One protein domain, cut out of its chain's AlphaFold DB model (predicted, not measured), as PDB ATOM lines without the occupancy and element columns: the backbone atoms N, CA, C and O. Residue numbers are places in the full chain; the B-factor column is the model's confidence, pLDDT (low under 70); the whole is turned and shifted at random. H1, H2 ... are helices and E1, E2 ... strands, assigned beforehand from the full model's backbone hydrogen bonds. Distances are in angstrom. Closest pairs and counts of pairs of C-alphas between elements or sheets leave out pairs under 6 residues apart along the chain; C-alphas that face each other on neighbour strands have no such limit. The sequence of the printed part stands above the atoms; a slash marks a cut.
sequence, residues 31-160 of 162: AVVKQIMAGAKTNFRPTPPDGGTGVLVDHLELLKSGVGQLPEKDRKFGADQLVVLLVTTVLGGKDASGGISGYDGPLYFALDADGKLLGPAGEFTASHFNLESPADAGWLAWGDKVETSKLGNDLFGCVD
ATOM      1  N   ALA A  31     208.893 172.866 113.568       96.50
ATOM      2  CA  ALA A  31     209.853 173.888 113.161       96.50
ATOM      3  C   ALA A  31     210.946 173.310 112.250       96.50
ATOM      4  O   ALA A  31     211.277 173.923 111.233       96.50
ATOM      5  N   VAL A  32     211.446 172.114 112.573       95.94
ATOM      6  CA  VAL A  32     212.415 171.376 111.751       95.94
ATOM      7  C   VAL A  32     211.778 170.972 110.426       95.94
ATOM      8  O   VAL A  32     212.341 171.239 109.366       95.94
ATOM      9  N   VAL A  33     210.567 170.413 110.460       96.69
ATOM     10  CA  VAL A  33     209.818 170.035 109.253       96.69
ATOM     11  C   VAL A  33     209.599 171.245 108.343       96.69
ATOM     12  O   VAL A  33     209.866 171.181 107.143       96.69
ATOM     13  N   LYS A  34     209.181 172.384 108.908       96.56
ATOM     14  CA  LYS A  34     209.009 173.632 108.157       96.56
ATOM     15  C   LYS A  34     210.321 174.115 107.539       96.56
ATOM     16  O   LYS A  34     210.315 174.566 106.395       96.56
ATOM     17  N   GLN A  35     211.429 174.033 108.277       96.31
ATOM     18  CA  GLN A  35     212.754 174.384 107.767       96.31
ATOM     19  C   GLN A  35     213.155 173.485 106.591       96.31
ATOM     20  O   GLN A  35     213.632 173.996 105.580       96.31
ATOM     21  N   ILE A  36     212.937 172.171 106.700       96.75
ATOM     22  CA  ILE A  36     213.244 171.211 105.637       96.75
ATOM     23  C   ILE A  36     212.397 171.500 104.393       96.75
ATOM     24  O   ILE A  36     212.944 171.682 103.306       96.75
ATOM     25  N   MET A  37     211.073 171.607 104.548       96.44
ATOM     26  CA  MET A  37     210.152 171.822 103.426       96.44
ATOM     27  C   MET A  37     210.359 173.175 102.737       96.44
ATOM     28  O   MET A  37     210.141 173.281 101.534       96.44
ATOM     29  N   ALA A  38     210.853 174.196 103.443       95.94
ATOM     30  CA  ALA A  38     211.263 175.459 102.821       95.94
ATOM     31  C   ALA A  38     212.453 175.296 101.856       95.94
ATOM     32  O   ALA A  38     212.630 176.112 100.952       95.94
ATOM     33  N   GLY A  39     213.261 174.250 102.040       94.75
ATOM     34  CA  GLY A  39     214.339 173.870 101.138       94.75
ATOM     35  C   GLY A  39     213.910 172.945  99.997       94.75
ATOM     36  O   GLY A  39     214.757 172.615  99.173       94.75
ATOM     37  N   ALA A  40     212.653 172.497  99.922       95.00
ATOM     38  CA  ALA A  40     212.204 171.599  98.857       95.00
ATOM     39  C   ALA A  40     212.339 172.273  97.482       95.00
ATOM     40  O   ALA A  40     211.962 173.436  97.297       95.00
ATOM     41  N   LYS A  41     212.877 171.548  96.496       92.94
ATOM     42  CA  LYS A  41     212.893 172.033  95.113       92.94
ATOM     43  C   LYS A  41     211.463 172.100  94.588       92.94
ATOM     44  O   LYS A  41     210.659 171.200  94.808       92.94
ATOM     45  N   THR A  42     211.176 173.157  93.843       92.12
ATOM     46  CA  THR A  42     209.924 173.324  93.104       92.12
ATOM     47  C   THR A  42     210.238 173.500  91.626       92.12
ATOM     48  O   THR A  42     211.351 173.891  91.264       92.12
ATOM     49  N   ASN A  43     209.263 173.209  90.766       91.50
ATOM     50  CA  ASN A  43     209.353 173.393  89.320       91.50
ATOM     51  C   ASN A  43     210.588 172.720  88.693       91.50
ATOM     52  O   ASN A  43     211.275 173.313  87.856       91.50
ATOM     53  N   PHE A  44     210.887 171.486  89.100       89.75
ATOM     54  CA  PHE A  44     212.058 170.752  88.623       89.75
ATOM     55  C   PHE A  44     211.667 169.478  87.873       89.75
ATOM     56  O   PHE A  44     210.581 168.929  88.043       89.75
ATOM     57  N   ARG A  45     212.568 169.016  87.002       87.19
ATOM     58  CA  ARG A  45     212.419 167.766  86.251       87.19
ATOM     59  C   ARG A  45     213.546 166.820  86.657       87.19
ATOM     60  O   ARG A  45     214.684 167.067  86.247       87.19
ATOM     61  N   PRO A  46     213.278 165.781  87.465       79.94
ATOM     62  CA  PRO A  46     214.282 164.762  87.722       79.94
ATOM     63  C   PRO A  46     214.697 164.126  86.392       79.94
ATOM     64  O   PRO A  46     213.861 163.868  85.525       79.94
ATOM     65  N   THR A  47     216.002 163.931  86.206       79.94
ATOM     66  CA  THR A  47     216.529 163.291  84.995       79.94
ATOM     67  C   THR A  47     216.320 161.786  85.130       79.94
ATOM     68  O   THR A  47     216.890 161.196  86.050       79.94
ATOM     69  N   PRO A  48     215.510 161.147  84.272       75.94
ATOM     70  CA  PRO A  48     215.316 159.712  84.354       75.94
ATOM     71  C   PRO A  48     216.584 158.966  83.895       75.94
ATOM     72  O   PRO A  48     217.378 159.514  83.123       75.94
ATOM     73  N   PRO A  49     216.777 157.700  84.312       74.56
ATOM     74  CA  PRO A  49     217.958 156.910  83.945       74.56
ATOM     75  C   PRO A  49     218.142 156.697  82.435       74.56
ATOM     76  O   PRO A  49     219.254 156.440  81.981       74.56
ATOM     77  N   ASP A  50     217.063 156.789  81.656       78.25
ATOM     78  CA  ASP A  50     217.061 156.629  80.199       78.25
ATOM     79  C   ASP A  50     217.416 157.922  79.432       78.25
ATOM     80  O   ASP A  50     217.506 157.904  78.203       78.25
ATOM     81  N   GLY A  51     217.636 159.039  80.137       76.62
ATOM     82  CA  GLY A  51     217.954 160.341  79.547       76.62
ATOM     83  C   GLY A  51     216.768 161.052  78.883       76.62
ATOM     84  O   GLY A  51     216.972 162.057  78.200       76.62
ATOM     85  N   GLY A  52     215.542 160.551  79.058       77.50
ATOM     86  CA  GLY A  52     214.328 161.176  78.544       77.50
ATOM     87  C   GLY A  52     213.961 162.486  79.249       77.50
ATOM     88  O   GLY A  52     214.520 162.866  80.279       77.50
ATOM     89  N   THR A  53     212.970 163.195  78.705       75.50
ATOM     90  CA  THR A  53     212.396 164.369  79.377       75.50
ATOM     91  C   THR A  53     211.565 163.892  80.566       75.50
ATOM     92  O   THR A  53     210.452 163.401  80.384       75.50
ATOM     93  N   GLY A  54     212.105 164.022  81.781       76.31
ATOM     94  CA  GLY A  54     211.393 163.685  83.014       76.31
ATOM     95  C   GLY A  54     210.140 164.535  83.233       76.31
ATOM     96  O   GLY A  54     209.949 165.576  82.599       76.31
ATOM     97  N   VAL A  55     209.282 164.096  84.149       84.81
ATOM     98  CA  VAL A  55     208.009 164.751  84.484       84.81
ATOM     99  C   VAL A  55     208.269 166.023  85.290       84.81
ATOM    100  O   VAL A  55     209.172 166.052  86.124       84.81
ATOM    101  N   LEU A  56     207.504 167.090  85.038       88.19
ATOM    102  CA  LEU A  56     207.587 168.292  85.866       88.19
ATOM    103  C   LEU A  56     206.988 168.024  87.247       88.19
ATOM    104  O   LEU A  56     205.774 167.859  87.378       88.19
ATOM    105  N   VAL A  57     207.842 168.060  88.262       89.19
ATOM    106  CA  VAL A  57     207.432 168.152  89.661       89.19
ATOM    107  C   VAL A  57     207.228 169.631  89.974       89.19
ATOM    108  O   VAL A  57     208.173 170.424  89.911       89.19
ATOM    109  N   ASP A  58     205.985 170.011  90.261       90.75
ATOM    110  CA  ASP A  58     205.638 171.371  90.670       90.75
ATOM    111  C   ASP A  58     206.162 171.638  92.082       90.75
ATOM    112  O   ASP A  58     206.972 172.543  92.284       90.75
ATOM    113  N   HIS A  59     205.783 170.792  93.039       92.44
ATOM    114  CA  HIS A  59     206.284 170.841  94.407       92.44
ATOM    115  C   HIS A  59     206.154 169.483  95.111       92.44
ATOM    116  O   HIS A  59     205.566 168.537  94.583       92.44
ATOM    117  N   LEU A  60     206.735 169.399  96.307       93.31
ATOM    118  CA  LEU A  60     206.561 168.285  97.235       93.31
ATOM    119  C   LEU A  60     205.561 168.694  98.311       93.31
ATOM    120  O   LEU A  60     205.697 169.770  98.900       93.31
ATOM    121  N   GLU A  61     204.591 167.834  98.590       93.25
ATOM    122  CA  GLU A  61     203.650 168.004  99.692       93.25
ATOM    123  C   GLU A  61     203.978 166.997 100.795       93.25
ATOM    124  O   GLU A  61     204.191 165.813 100.540       93.25
ATOM    125  N   LEU A  62     204.061 167.477 102.034       94.12
ATOM    126  CA  LEU A  62     204.305 166.625 103.189       94.12
ATOM    127  C   LEU A  62     203.025 165.865 103.549       94.12
ATOM    128  O   LEU A  62     202.019 166.489 103.876       94.12
ATOM    129  N   LEU A  63     203.104 164.537 103.588       93.38
ATOM    130  CA  LEU A  63     202.028 163.682 104.085       93.38
ATOM    131  C   LEU A  63     202.183 163.418 105.582       93.38
ATOM    132  O   LEU A  63     201.241 163.581 106.358       93.38
ATOM    133  N   LYS A  64     203.387 163.018 106.003       94.38
ATOM    134  CA  LYS A  64     203.677 162.672 107.397       94.38
ATOM    135  C   LYS A  64     205.159 162.822 107.701       94.38
ATOM    136  O   LYS A  64     205.996 162.796 106.804       94.38
ATOM    137  N   SER A  65     205.497 162.970 108.976       95.25
ATOM    138  CA  SER A  65     206.885 163.024 109.424       95.25
ATOM    139  C   SER A  65     207.104 162.157 110.654       95.25
ATOM    140  O   SER A  65     206.170 161.871 111.405       95.25
ATOM    141  N   GLY A  66     208.346 161.736 110.844       94.81
ATOM    142  CA  GLY A  66     208.780 160.998 112.015       94.81
ATOM    143  C   GLY A  66     210.239 161.287 112.319       94.81
ATOM    144  O   GLY A  66     211.002 161.683 111.438       94.81
ATOM    145  N   VAL A  67     210.633 161.086 113.566       95.69
ATOM    146  CA  VAL A  67     212.013 161.200 114.024       95.69
ATOM    147  C   VAL A  67     212.365 160.014 114.910       95.69
ATOM    148  O   VAL A  67     211.535 159.496 115.665       95.69
ATOM    149  N   GLY A  68     213.611 159.570 114.794       94.62
ATOM    150  CA  GLY A  68     214.155 158.479 115.582       94.62
ATOM    151  C   GLY A  68     215.630 158.697 115.881       94.62
ATOM    152  O   GLY A  68     216.381 159.254 115.079       94.62
ATOM    153  N   GLN A  69     216.060 158.245 117.055       95.38
ATOM    154  CA  GLN A  69     217.456 158.351 117.452       95.38
ATOM    155  C   GLN A  69     218.317 157.324 116.708       95.38
ATOM    156  O   GLN A  69     217.998 156.132 116.680       95.38
ATOM    157  N   LEU A  70     219.448 157.769 116.158       94.25
ATOM    158  CA  LEU A  70     220.417 156.894 115.506       94.25
ATOM    159  C   LEU A  70     221.042 155.927 116.526       94.25
ATOM    160  O   LEU A  70     221.440 156.347 117.625       94.25
ATOM    161  N   PRO A  71     221.208 154.637 116.176       93.19
ATOM    162  CA  PRO A  71     222.044 153.726 116.946       93.19
ATOM    163  C   PRO A  71     223.464 154.280 117.061       93.19
ATOM    164  O   PRO A  71     223.991 154.816 116.090       93.19
ATOM    165  N   GLU A  72     224.123 154.095 118.208       93.31
ATOM    166  CA  GLU A  72     225.476 154.631 118.451       93.31
ATOM    167  C   GLU A  72     226.474 154.272 117.338       93.31
ATOM    168  O   GLU A  72     227.273 155.103 116.923       93.31
ATOM    169  N   LYS A  73     226.377 153.051 116.790       92.25
ATOM    170  CA  LYS A  73     227.225 152.567 115.688       92.25
ATOM    171  C   LYS A  73     227.071 153.348 114.373       92.25
ATOM    172  O   LYS A  73     227.971 153.305 113.534       92.25
ATOM    173  N   ASP A  74     225.935 154.017 114.185       93.25
ATOM    174  CA  ASP A  74     225.582 154.742 112.965       93.25
ATOM    175  C   ASP A  74     225.739 156.264 113.132       93.25
ATOM    176  O   ASP A  74     225.701 156.980 112.133       93.25
ATOM    177  N   ARG A  75     225.988 156.766 114.352       94.31
ATOM    178  CA  ARG A  75     226.244 158.192 114.616       94.31
ATOM    179  C   ARG A  75     227.597 158.609 114.048       94.31
ATOM    180  O   ARG A  75     228.650 158.153 114.495       94.31
ATOM    181  N   LYS A  76     227.573 159.476 113.039       94.62
ATOM    182  CA  LYS A  76     228.751 160.057 112.377       94.62
ATOM    183  C   LYS A  76     228.459 161.502 112.004       94.62
ATOM    184  O   LYS A  76     227.301 161.893 111.947       94.62
ATOM    185  N   PHE A  77     229.507 162.286 111.749       94.25
ATOM    186  CA  PHE A  77     229.376 163.668 111.260       94.25
ATOM    187  C   PHE A  77     228.518 164.576 112.166       94.25
ATOM    188  O   PHE A  77     227.882 165.512 111.697       94.25
ATOM    189  N   GLY A  78     228.472 164.276 113.469       93.94
ATOM    190  CA  GLY A  78     227.640 164.996 114.437       93.94
ATOM    191  C   GLY A  78     226.154 164.620 114.431       93.94
ATOM    192  O   GLY A  78     225.416 165.163 115.243       93.94
ATOM    193  N   ALA A  79     225.715 163.691 113.576       96.38
ATOM    194  CA  ALA A  79     224.328 163.246 113.532       96.38
ATOM    195  C   ALA A  79     223.980 162.344 114.727       96.38
ATOM    196  O   ALA A  79     224.646 161.331 114.966       96.38
ATOM    197  N   ASP A  80     222.906 162.696 115.433       96.69
ATOM    198  CA  ASP A  80     222.339 161.919 116.545       96.69
ATOM    199  C   ASP A  80     220.948 161.366 116.220       96.69
ATOM    200  O   ASP A  80     220.576 160.301 116.712       96.69
ATOM    201  N   GLN A  81     220.195 162.048 115.354       96.38
ATOM    202  CA  GLN A  81     218.826 161.675 115.005       96.38
ATOM    203  C   GLN A  81     218.627 161.636 113.492       96.38
ATOM    204  O   GLN A  81     219.303 162.337 112.735       96.38
ATOM    205  N   LEU A  82     217.668 160.818 113.070       96.94
ATOM    206  CA  LEU A  82     217.185 160.732 111.701       96.94
ATOM    207  C   LEU A  82     215.718 161.159 111.665       96.94
ATOM    208  O   LEU A  82     214.890 160.607 112.387       96.94
ATOM    209  N   VAL A  83     215.408 162.123 110.812       96.94
ATOM    210  CA  VAL A  83     214.050 162.541 110.468       96.94
ATOM    211  C   VAL A  83     213.682 161.890 109.146       96.94
ATOM    212  O   VAL A  83     214.471 161.917 108.205       96.94
ATOM    213  N   VAL A  84     212.479 161.335 109.064       96.50
ATOM    214  CA  VAL A  84     211.857 160.896 107.815       96.50
ATOM    215  C   VAL A  84     210.671 161.806 107.511       96.50
ATOM    216  O   VAL A  84     209.869 162.116 108.394       96.50
ATOM    217  N   LEU A  85     210.555 162.229 106.259       96.12
ATOM    218  CA  LEU A  85     209.371 162.876 105.713       96.12
ATOM    219  C   LEU A  85     208.779 161.944 104.660       96.12
ATOM    220  O   LEU A  85     209.444 161.650 103.671       96.12
ATOM    221  N   LEU A  86     207.542 161.497 104.856       94.94
ATOM    222  CA  LEU A  86     206.754 160.936 103.769       94.94
ATOM    223  C   LEU A  86     206.174 162.108 102.984       94.94
ATOM    224  O   LEU A  86     205.419 162.914 103.537       94.94
ATOM    225  N   VAL A  87     206.538 162.208 101.711       94.06
ATOM    226  CA  VAL A  87     206.031 163.252 100.822       94.06
ATOM    227  C   VAL A  87     205.330 162.640  99.622       94.06
ATOM    228  O   VAL A  87     205.681 161.542  99.198       94.06
ATOM    229  N   THR A  88     204.398 163.391  99.050       91.75
ATOM    230  CA  THR A  88     203.856 163.141  97.717       91.75
ATOM    231  C   THR A  88     204.394 164.177  96.737       91.75
ATOM    232  O   THR A  88     204.619 165.345  97.075       91.75
ATOM    233  N   THR A  89     204.639 163.747  95.504       89.75
ATOM    234  CA  THR A  89     205.036 164.641  94.412       89.75
ATOM    235  C   THR A  89     203.800 165.190  93.714       89.75
ATOM    236  O   THR A  89     203.020 164.457  93.104       89.75
ATOM    237  N   VAL A  90     203.654 166.513  93.730       89.31
ATOM    238  CA  VAL A  90     202.605 167.193  92.974       89.31
ATOM    239  C   VAL A  90     203.138 167.508  91.584       89.31
ATOM    240  O   VAL A  90     204.125 168.229  91.417       89.31
ATOM    241  N   LEU A  91     202.499 166.938  90.565       88.75
ATOM    242  CA  LEU A  91     202.907 167.105  89.174       88.75
ATOM    243  C   LEU A  91     202.309 168.374  88.570       88.75
ATOM    244  O   LEU A  91     201.132 168.683  88.759       88.75
ATOM    245  N   GLY A  92     203.122 169.088  87.796       83.94
ATOM    246  CA  GLY A  92     202.746 170.343  87.156       83.94
ATOM    247  C   GLY A  92     202.747 170.289  85.631       83.94
ATOM    248  O   GLY A  92     203.257 169.370  84.989       83.94
ATOM    249  N   GLY A  93     202.228 171.357  85.025       79.62
ATOM    250  CA  GLY A  93     202.348 171.610  83.590       79.62
ATOM    251  C   GLY A  93     201.565 170.642  82.698       79.62
ATOM    252  O   GLY A  93     200.610 169.996  83.116       79.62
ATOM    253  N   LYS A  94     201.956 170.570  81.418       74.94
ATOM    254  CA  LYS A  94     201.282 169.716  80.421       74.94
ATOM    255  C   LYS A  94     201.402 168.225  80.747       74.94
ATOM    256  O   LYS A  94     200.537 167.450  80.348       74.94
ATOM    257  N   ASP A  95     202.426 167.846  81.502       70.25
ATOM    258  CA  ASP A  95     202.721 166.451  81.829       70.25
ATOM    259  C   ASP A  95     201.750 165.887  82.881       70.25
ATOM    260  O   ASP A  95     201.436 164.701  82.847       70.25
ATOM    261  N   ALA A  96     201.171 166.745  83.734       70.62
ATOM    262  CA  ALA A  96     200.137 166.360  84.701       70.62
ATOM    263  C   ALA A  96     198.830 165.876  84.038       70.62
ATOM    264  O   ALA A  96     198.060 165.125  84.630       70.62
ATOM    265  N   SER A  97     198.573 166.274  82.785       60.66
ATOM    266  CA  SER A  97     197.344 165.912  82.061       60.66
ATOM    267  C   SER A  97     197.365 164.508  81.438       60.66
ATOM    268  O   SER A  97     196.335 164.032  80.966       60.66
ATOM    269  N   GLY A  98     198.524 163.836  81.443       61.88
ATOM    270  CA  GLY A  98     198.738 162.541  80.789       61.88
ATOM    271  C   GLY A  98     198.376 161.305  81.619       61.88
ATOM    272  O   GLY A  98     198.623 160.195  81.159       61.88
ATOM    273  N   GLY A  99     197.836 161.469  82.832       60.94
ATOM    274  CA  GLY A  99     197.559 160.347  83.742       60.94
ATOM    275  C   GLY A  99     198.810 159.747  84.394       60.94
ATOM    276  O   GLY A  99     198.754 158.638  84.918       60.94
ATOM    277  N   ILE A 100     199.938 160.463  84.355       64.50
ATOM    278  CA  ILE A 100     201.131 160.110  85.121       64.50
ATOM    279  C   ILE A 100     200.812 160.381  86.593       64.50
ATOM    280  O   ILE A 100     200.443 161.500  86.938       64.50
ATOM    281  N   SER A 101     200.907 159.362  87.446       64.44
ATOM    282  CA  SER A 101     200.752 159.526  88.891       64.44
ATOM    283  C   SER A 101     202.046 160.055  89.504       64.44
ATOM    284  O   SER A 101     203.141 159.681  89.073       64.44
ATOM    285  N   GLY A 102     201.917 160.911  90.518       68.19
ATOM    286  CA  GLY A 102     203.028 161.218  91.410       68.19
ATOM    287  C   GLY A 102     203.536 159.954  92.112       68.19
ATOM    288  O   GLY A 102     202.873 158.916  92.140       68.19
ATOM    289  N   TYR A 103     204.747 160.049  92.636       79.88
ATOM    290  CA  TYR A 103     205.316 159.126  93.608       79.88
ATOM    291  C   TYR A 103     205.112 159.665  95.025       79.88
ATOM    292  O   TYR A 103     205.308 160.865  95.256       79.88
ATOM    293  N   ASP A 104     204.803 158.745  95.936       86.00
ATOM    294  CA  ASP A 104     204.837 158.953  97.377       86.00
ATOM    295  C   ASP A 104     206.041 158.211  97.942       86.00
ATOM    296  O   ASP A 104     206.248 157.033  97.636       86.00
ATOM    297  N   GLY A 105     206.825 158.866  98.790       88.94
ATOM    298  CA  GLY A 105     207.819 158.123  99.541       88.94
ATOM    299  C   GLY A 105     208.726 158.924 100.456       88.94
ATOM    300  O   GLY A 105     208.549 160.135 100.632       88.94
ATOM    301  N   PRO A 106     209.649 158.209 101.120       93.94
ATOM    302  CA  PRO A 106     210.397 158.748 102.234       93.94
ATOM    303  C   PRO A 106     211.594 159.571 101.763       93.94
ATOM    304  O   PRO A 106     212.331 159.187 100.856       93.94
ATOM    305  N   LEU A 107     211.813 160.689 102.444       95.50
ATOM    306  CA  LEU A 107     212.997 161.529 102.327       95.50
ATOM    307  C   LEU A 107     213.598 161.688 103.723       95.50
ATOM    308  O   LEU A 107     212.879 161.986 104.680       95.50
ATOM    309  N   TYR A 108     214.902 161.465 103.851       96.94
ATOM    310  CA  TYR A 108     215.580 161.377 105.141       96.94
ATOM    311  C   TYR A 108     216.521 162.556 105.397       96.94
ATOM    312  O   TYR A 108     217.241 163.028 104.518       96.94
ATOM    313  N   PHE A 109     216.559 163.017 106.644       97.69
ATOM    314  CA  PHE A 109     217.373 164.148 107.086       97.69
ATOM    315  C   PHE A 109     218.039 163.829 108.410       97.69
ATOM    316  O   PHE A 109     217.469 163.144 109.254       97.69
ATOM    317  N   ALA A 110     219.238 164.356 108.616       97.44
ATOM    318  CA  ALA A 110     219.970 164.163 109.858       97.44
ATOM    319  C   ALA A 110     219.877 165.408 110.744       97.44
ATOM    320  O   ALA A 110     220.023 166.535 110.257       97.44
ATOM    321  N   LEU A 111     219.683 165.191 112.045       97.25
ATOM    322  CA  LEU A 111     219.794 166.223 113.075       97.25
ATOM    323  C   LEU A 111     220.966 165.914 114.009       97.25
ATOM    324  O   LEU A 111     221.327 164.747 114.203       97.25
ATOM    325  N   ASP A 112     221.540 166.952 114.610       96.69
ATOM    326  CA  ASP A 112     222.469 166.790 115.729       96.69
ATOM    327  C   ASP A 112     221.742 166.475 117.051       96.69
ATOM    328  O   ASP A 112     220.518 166.333 117.103       96.69
ATOM    329  N   ALA A 113     222.512 166.328 118.132       94.88
ATOM    330  CA  ALA A 113     221.985 166.013 119.462       94.88
ATOM    331  C   ALA A 113     221.076 167.114 120.044       94.88
ATOM    332  O   ALA A 113     220.276 166.825 120.934       94.88
ATOM    333  N   ASP A 114     221.179 168.344 119.534       95.06
ATOM    334  CA  ASP A 114     220.356 169.486 119.936       95.06
ATOM    335  C   ASP A 114     219.109 169.645 119.039       95.06
ATOM    336  O   ASP A 114     218.330 170.583 119.214       95.06
ATOM    337  N   GLY A 115     218.899 168.736 118.077       92.44
ATOM    338  CA  GLY A 115     217.769 168.761 117.146       92.44
ATOM    339  C   GLY A 115     217.944 169.733 115.976       92.44
ATOM    340  O   GLY A 115     216.986 170.013 115.252       92.44
ATOM    341  N   LYS A 116     219.151 170.262 115.750       95.75
ATOM    342  CA  LYS A 116     219.419 171.161 114.625       95.75
ATOM    343  C   LYS A 116     219.634 170.359 113.345       95.75
ATOM    344  O   LYS A 116     220.394 169.394 113.312       95.75
ATOM    345  N   LEU A 117     219.006 170.819 112.261       96.69
ATOM    346  CA  LEU A 117     219.160 170.236 110.931       96.69
ATOM    347  C   LEU A 117     220.611 170.322 110.443       96.69
ATOM    348  O   LEU A 117     221.156 171.418 110.290       96.69
ATOM    349  N   LEU A 118     221.199 169.160 110.156       96.38
ATOM    350  CA  LEU A 118     222.523 169.034 109.549       96.38
ATOM    351  C   LEU A 118     222.451 168.990 108.023       96.38
ATOM    352  O   LEU A 118     223.329 169.535 107.364       96.38
ATOM    353  N   GLY A 119     221.414 168.361 107.467       96.00
ATOM    354  CA  GLY A 119     221.195 168.304 106.024       96.00
ATOM    355  C   GLY A 119     220.441 167.052 105.569       96.00
ATOM    356  O   GLY A 119     220.069 166.214 106.400       96.00
ATOM    357  N   PRO A 120     220.212 166.914 104.251       96.62
ATOM    358  CA  PRO A 120     219.625 165.712 103.669       96.62
ATOM    359  C   PRO A 120     220.571 164.524 103.851       96.62
ATOM    360  O   PRO A 120     221.777 164.651 103.622       96.62
ATOM    361  N   ALA A 121     220.037 163.380 104.262       95.25
ATOM    362  CA  ALA A 121     220.762 162.119 104.304       95.25
ATOM    363  C   ALA A 121     220.586 161.426 102.948       95.25
ATOM    364  O   ALA A 121     219.467 161.291 102.492       95.25
ATOM    365  N   GLY A 122     221.679 161.013 102.309       93.12
ATOM    366  CA  GLY A 122     221.628 160.237 101.069       93.12
ATOM    367  C   GLY A 122     221.487 161.064  99.791       93.12
ATOM    368  O   GLY A 122     221.047 162.221  99.790       93.12
ATOM    369  N   GLU A 123     221.910 160.473  98.674       92.44
ATOM    370  CA  GLU A 123     221.909 161.131  97.360       92.44
ATOM    371  C   GLU A 123     220.487 161.368  96.846       92.44
ATOM    372  O   GLU A 123     220.191 162.426  96.277       92.44
ATOM    373  N   PHE A 124     219.592 160.405  97.084       90.12
ATOM    374  CA  PHE A 124     218.200 160.509  96.667       90.12
ATOM    375  C   PHE A 124     217.522 161.706  97.336       90.12
ATOM    376  O   PHE A 124     217.019 162.588  96.633       90.12
ATOM    377  N   THR A 125     217.588 161.805  98.668       93.75
ATOM    378  CA  THR A 125     217.001 162.935  99.395       93.75
ATOM    379  C   THR A 125     217.643 164.261  98.990       93.75
ATOM    380  O   THR A 125     216.935 165.214  98.666       93.75
ATOM    381  N   ALA A 126     218.974 164.327  98.897       93.56
ATOM    382  CA  ALA A 126     219.673 165.549  98.496       93.56
ATOM    383  C   ALA A 126     219.245 166.061  97.107       93.56
ATOM    384  O   ALA A 126     219.147 167.270  96.884       93.56
ATOM    385  N   SER A 127     218.920 165.167  96.170       90.88
ATOM    386  CA  SER A 127     218.491 165.567  94.826       90.88
ATOM    387  C   SER A 127     217.163 166.344  94.798       90.88
ATOM    388  O   SER A 127     216.954 167.134  93.872       90.88
ATOM    389  N   HIS A 128     216.330 166.223  95.837       91.31
ATOM    390  CA  HIS A 128     215.000 166.833  95.943       91.31
ATOM    391  C   HIS A 128     214.979 168.172  96.703       91.31
ATOM    392  O   HIS A 128     213.953 168.854  96.715       91.31
ATOM    393  N   PHE A 129     216.100 168.587  97.303       94.00
ATOM    394  CA  PHE A 129     216.174 169.784  98.148       94.00
ATOM    395  C   PHE A 129     217.328 170.707  97.746       94.00
ATOM    396  O   PHE A 129     218.380 170.276  97.284       94.00
ATOM    397  N   ASN A 130     217.128 172.007  97.939       93.69
ATOM    398  CA  ASN A 130     218.147 173.053  97.903       93.69
ATOM    399  C   ASN A 130     218.689 173.296  99.322       93.69
ATOM    400  O   ASN A 130     218.673 174.419  99.823       93.69
ATOM    401  N   LEU A 131     219.111 172.222  99.989       92.38
ATOM    402  CA  LEU A 131     219.709 172.260 101.321       92.38
ATOM    403  C   LEU A 131     221.178 171.868 101.215       92.38
ATOM    404  O   LEU A 131     221.523 170.927 100.502       92.38
ATOM    405  N   GLU A 132     222.040 172.588 101.926       89.06
ATOM    406  CA  GLU A 132     223.454 172.232 101.998       89.06
ATOM    407  C   GLU A 132     223.622 170.939 102.803       89.06
ATOM    408  O   GLU A 132     223.044 170.768 103.876       89.06
ATOM    409  N   SER A 133     224.421 170.021 102.267       88.75
ATOM    410  CA  SER A 133     224.958 168.899 103.029       88.75
ATOM    411  C   SER A 133     226.273 169.313 103.693       88.75
ATOM    412  O   SER A 133     226.992 170.161 103.153       88.75
ATOM    413  N   PRO A 134     226.654 168.679 104.811       91.88
ATOM    414  CA  PRO A 134     228.013 168.744 105.326       91.88
ATOM    415  C   PRO A 134     229.044 168.472 104.224       91.88
ATOM    416  O   PRO A 134     228.879 167.565 103.409       91.88
ATOM    417  N   ALA A 135     230.127 169.254 104.215       89.50
ATOM    418  CA  ALA A 135     231.177 169.188 103.192       89.50
ATOM    419  C   ALA A 135     232.055 167.918 103.274       89.50
ATOM    420  O   ALA A 135     233.022 167.768 102.525       89.50
ATOM    421  N   ASP A 136     231.738 167.004 104.189       94.19
ATOM    422  CA  ASP A 136     232.423 165.733 104.361       94.19
ATOM    423  C   ASP A 136     232.143 164.785 103.188       94.19
ATOM    424  O   ASP A 136     231.010 164.372 102.947       94.19
ATOM    425  N   ALA A 137     233.205 164.338 102.510       88.38
ATOM    426  CA  ALA A 137     233.123 163.464 101.332       88.38
ATOM    427  C   ALA A 137     232.417 162.110 101.573       88.38
ATOM    428  O   ALA A 137     232.097 161.400 100.625       88.38
ATOM    429  N   GLY A 138     232.190 161.728 102.834       94.56
ATOM    430  CA  GLY A 138     231.474 160.511 103.217       94.56
ATOM    431  C   GLY A 138     230.019 160.722 103.635       94.56
ATOM    432  O   GLY A 138     229.377 159.735 103.989       94.56
ATOM    433  N   TRP A 139     229.510 161.958 103.635       96.12
ATOM    434  CA  TRP A 139     228.186 162.288 104.166       96.12
ATOM    435  C   TRP A 139     227.055 161.571 103.419       96.12
ATOM    436  O   TRP A 139     226.298 160.822 104.030       96.12
ATOM    437  N   LEU A 140     226.971 161.743 102.096       94.88
ATOM    438  CA  LEU A 140     225.876 161.172 101.300       94.88
ATOM    439  C   LEU A 140     225.906 159.638 101.331       94.88
ATOM    440  O   LEU A 140     224.910 159.021 101.689       94.88
ATOM    441  N   ALA A 141     227.083 159.034 101.141       95.88
ATOM    442  CA  ALA A 141     227.259 157.580 101.213       95.88
ATOM    443  C   ALA A 141     226.997 156.982 102.612       95.88
ATOM    444  O   ALA A 141     226.750 155.781 102.751       95.88
ATOM    445  N   TRP A 142     227.126 157.777 103.677       96.31
ATOM    446  CA  TRP A 142     226.670 157.385 105.011       96.31
ATOM    447  C   TRP A 142     225.150 157.479 105.118       96.31
ATOM    448  O   TRP A 142     224.540 156.534 105.613       96.31
ATOM    449  N   GLY A 143     224.559 158.558 104.607       95.75
ATOM    450  CA  GLY A 143     223.117 158.732 104.527       95.75
ATOM    451  C   GLY A 143     222.438 157.565 103.813       95.75
ATOM    452  O   GLY A 143     221.598 156.923 104.428       95.75
ATOM    453  N   ASP A 144     222.901 157.171 102.621       95.69
ATOM    454  CA  ASP A 144     222.334 156.038 101.860       95.69
ATOM    455  C   ASP A 144     222.313 154.721 102.673       95.69
ATOM    456  O   ASP A 144     221.401 153.893 102.580       95.69
ATOM    457  N   LYS A 145     223.329 154.510 103.524       95.00
ATOM    458  CA  LYS A 145     223.395 153.343 104.423       95.00
ATOM    459  C   LYS A 145     222.418 153.449 105.588       95.00
ATOM    460  O   LYS A 145     221.941 152.427 106.076       95.00
ATOM    461  N   VAL A 146     222.175 154.659 106.076       92.81
ATOM    462  CA  VAL A 146     221.237 154.927 107.168       92.81
ATOM    463  C   VAL A 146     219.791 154.825 106.678       92.81
ATOM    464  O   VAL A 146     218.985 154.208 107.375       92.81
ATOM    465  N   GLU A 147     219.480 155.320 105.477       91.81
ATOM    466  CA  GLU A 147     218.160 155.188 104.836       91.81
ATOM    467  C   GLU A 147     217.737 153.715 104.720       91.81
ATOM    468  O   GLU A 147     216.615 153.347 105.047       91.81
ATOM    469  N   THR A 148     218.681 152.842 104.358       91.19
ATOM    470  CA  THR A 148     218.458 151.392 104.208       91.19
ATOM    471  C   THR A 148     218.666 150.584 105.496       91.19
ATOM    472  O   THR A 148     218.538 149.354 105.506       91.19
ATOM    473  N   SER A 149     218.990 151.248 106.608       92.56
ATOM    474  CA  SER A 149     219.196 150.598 107.903       92.56
ATOM    475  C   SER A 149     217.877 150.155 108.545       92.56
ATOM    476  O   SER A 149     216.792 150.573 108.150       92.56
ATOM    477  N   LYS A 150     217.960 149.341 109.608       92.69
ATOM    478  CA  LYS A 150     216.776 148.979 110.404       92.69
ATOM    479  C   LYS A 150     216.014 150.221 110.887       92.69
ATOM    480  O   LYS A 150     214.800 150.230 110.786       92.69
ATOM    481  N   LEU A 151     216.713 151.259 111.359       92.12
ATOM    482  CA  LEU A 151     216.056 152.491 111.801       92.12
ATOM    483  C   LEU A 151     215.339 153.195 110.643       92.12
ATOM    484  O   LEU A 151     214.207 153.620 110.822       92.12
ATOM    485  N   GLY A 152     215.982 153.312 109.477       91.75
ATOM    486  CA  GLY A 152     215.386 153.955 108.301       91.75
ATOM    487  C   GLY A 152     214.107 153.252 107.839       91.75
ATOM    488  O   GLY A 152     213.097 153.913 107.595       91.75
ATOM    489  N   ASN A 153     214.123 151.915 107.830       92.00
ATOM    490  CA  ASN A 153     212.951 151.090 107.527       92.00
ATOM    491  C   ASN A 153     211.864 151.195 108.610       92.00
ATOM    492  O   ASN A 153     210.689 151.330 108.279       92.00
ATOM    493  N   ASP A 154     212.243 151.153 109.894       91.62
ATOM    494  CA  ASP A 154     211.303 151.301 111.013       91.62
ATOM    495  C   ASP A 154     210.607 152.675 110.953       91.62
ATOM    496  O   ASP A 154     209.395 152.759 111.124       91.62
ATOM    497  N   LEU A 155     211.364 153.742 110.674       92.38
ATOM    498  CA  LEU A 155     210.844 155.100 110.509       92.38
ATOM    499  C   LEU A 155     209.898 155.205 109.312       92.38
ATOM    500  O   LEU A 155     208.826 155.794 109.447       92.38
ATOM    501  N   PHE A 156     210.263 154.611 108.173       91.62
ATOM    502  CA  PHE A 156     209.399 154.578 106.996       91.62
ATOM    503  C   PHE A 156     208.069 153.886 107.295       91.62
ATOM    504  O   PHE A 156     207.028 154.506 107.114       91.62
ATOM    505  N   GLY A 157     208.091 152.680 107.873       89.44
ATOM    506  CA  GLY A 157     206.866 151.950 108.229       89.44
ATOM    507  C   GLY A 157     205.981 152.654 109.268       89.44
ATOM    508  O   GLY A 157     204.823 152.291 109.446       89.44
ATOM    509  N   CYS A 158     206.487 153.669 109.972       87.44
ATOM    510  CA  CYS A 158     205.646 154.509 110.822       87.44
ATOM    511  C   CYS A 158     204.964 155.652 110.079       87.44
ATOM    512  O   CYS A 158     203.864 156.071 110.466       87.44
ATOM    513  N   VAL A 159     205.646 156.238 109.094       89.06
ATOM    514  CA  VAL A 159     205.090 157.346 108.314       89.06
ATOM    515  C   VAL A 159     204.243 156.856 107.150       89.06
ATOM    516  O   VAL A 159     203.322 157.568 106.774       89.06
ATOM    517  N   ASP A 160     204.485 155.634 106.687       86.56
ATOM    518  CA  ASP A 160     203.709 154.906 105.687       86.56
ATOM    519  C   ASP A 160     202.988 153.715 106.354       86.56
ATOM    520  O   ASP A 160     203.534 152.611 106.404       86.56
TER     521      ASP A 160
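Overview. This is residues 31 to 160 of the 162 residues of an uncharacterized protein of Aeromicrobium fastidiosum (UniProt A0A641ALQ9). A curled, strongly twisted sheet of four strands has H4 and H5 packed on one face and H1 on the other; the turn through H2, between E2 and E3, sticks far out at one end. The 130 residues, with five named helices and four named strands in the order H1 E1 E2 H2 E3 E4 H3 H4 H5, are of mixed class. The antiparallel sheet runs E1 E2 E3 E4. The whole is compact, radius of gyration of the C-alphas 15.0 A, but elongated, spanning 47 by 29 by 25 A.

Arrangement. Look first at the hairpin of E1, residues 57 to 69, and E2, residues 81 to 91: N 66 and O 84 are 2.9 A apart, within hydrogen-bond range. E3, residues 104 to 111, is antiparallel to E2, with N 85 and O 107 at 2.8 A, and forms a hairpin with E4, residues 117 to 120, with N 118 and O 110 at 2.9 A. H5, residues 150 to 159, is over E2, height 7.7 A; its C-alpha 159 is 5.6 A from that of Lys 64. On the same face H4, residues 139 to 147, is over E3 and only just over E4, with 3 C-alphas, height 9.5 A. H1, residues 31 to 38, is on the opposite face, height 7.2 A, over none of the strands, but only just: 2 C-alphas fall on E2. H3, residues 123 to 127, stands at the sheet's level and touches H4, the closest C-alphas, of Glu 123 and Leu 140, being 5.6 A apart. H2, residues 93 to 98, only grazes the sheet. Every O i to N i+4 pair is within hydrogen-bond range in H1, H3 and H5; H4 has 4 of 5, and H2 0 of 2 but 3 of 3 O i to N i+3 pairs.

Along the chain. Find C-alpha 57 at (207.432, 168.152, 89.661); E1 bends by 62 degrees at residue 63 and reaches C-alpha 69 after 31.1 A. E2 spans 30.8 A, E3 22.9 A and H5 14.5 A, ending at C-alpha 159 (205.090, 157.346, 108.314).

Size, cuts and confidence. The farthest C-alphas, of Glu 72 and Lys 94, are 47.5 A apart. The printed part has no cut; the links H1 to E1, E1 to E2 and H3 to H4 are long. Look for pLDDT under 70 at residues 97 to 102.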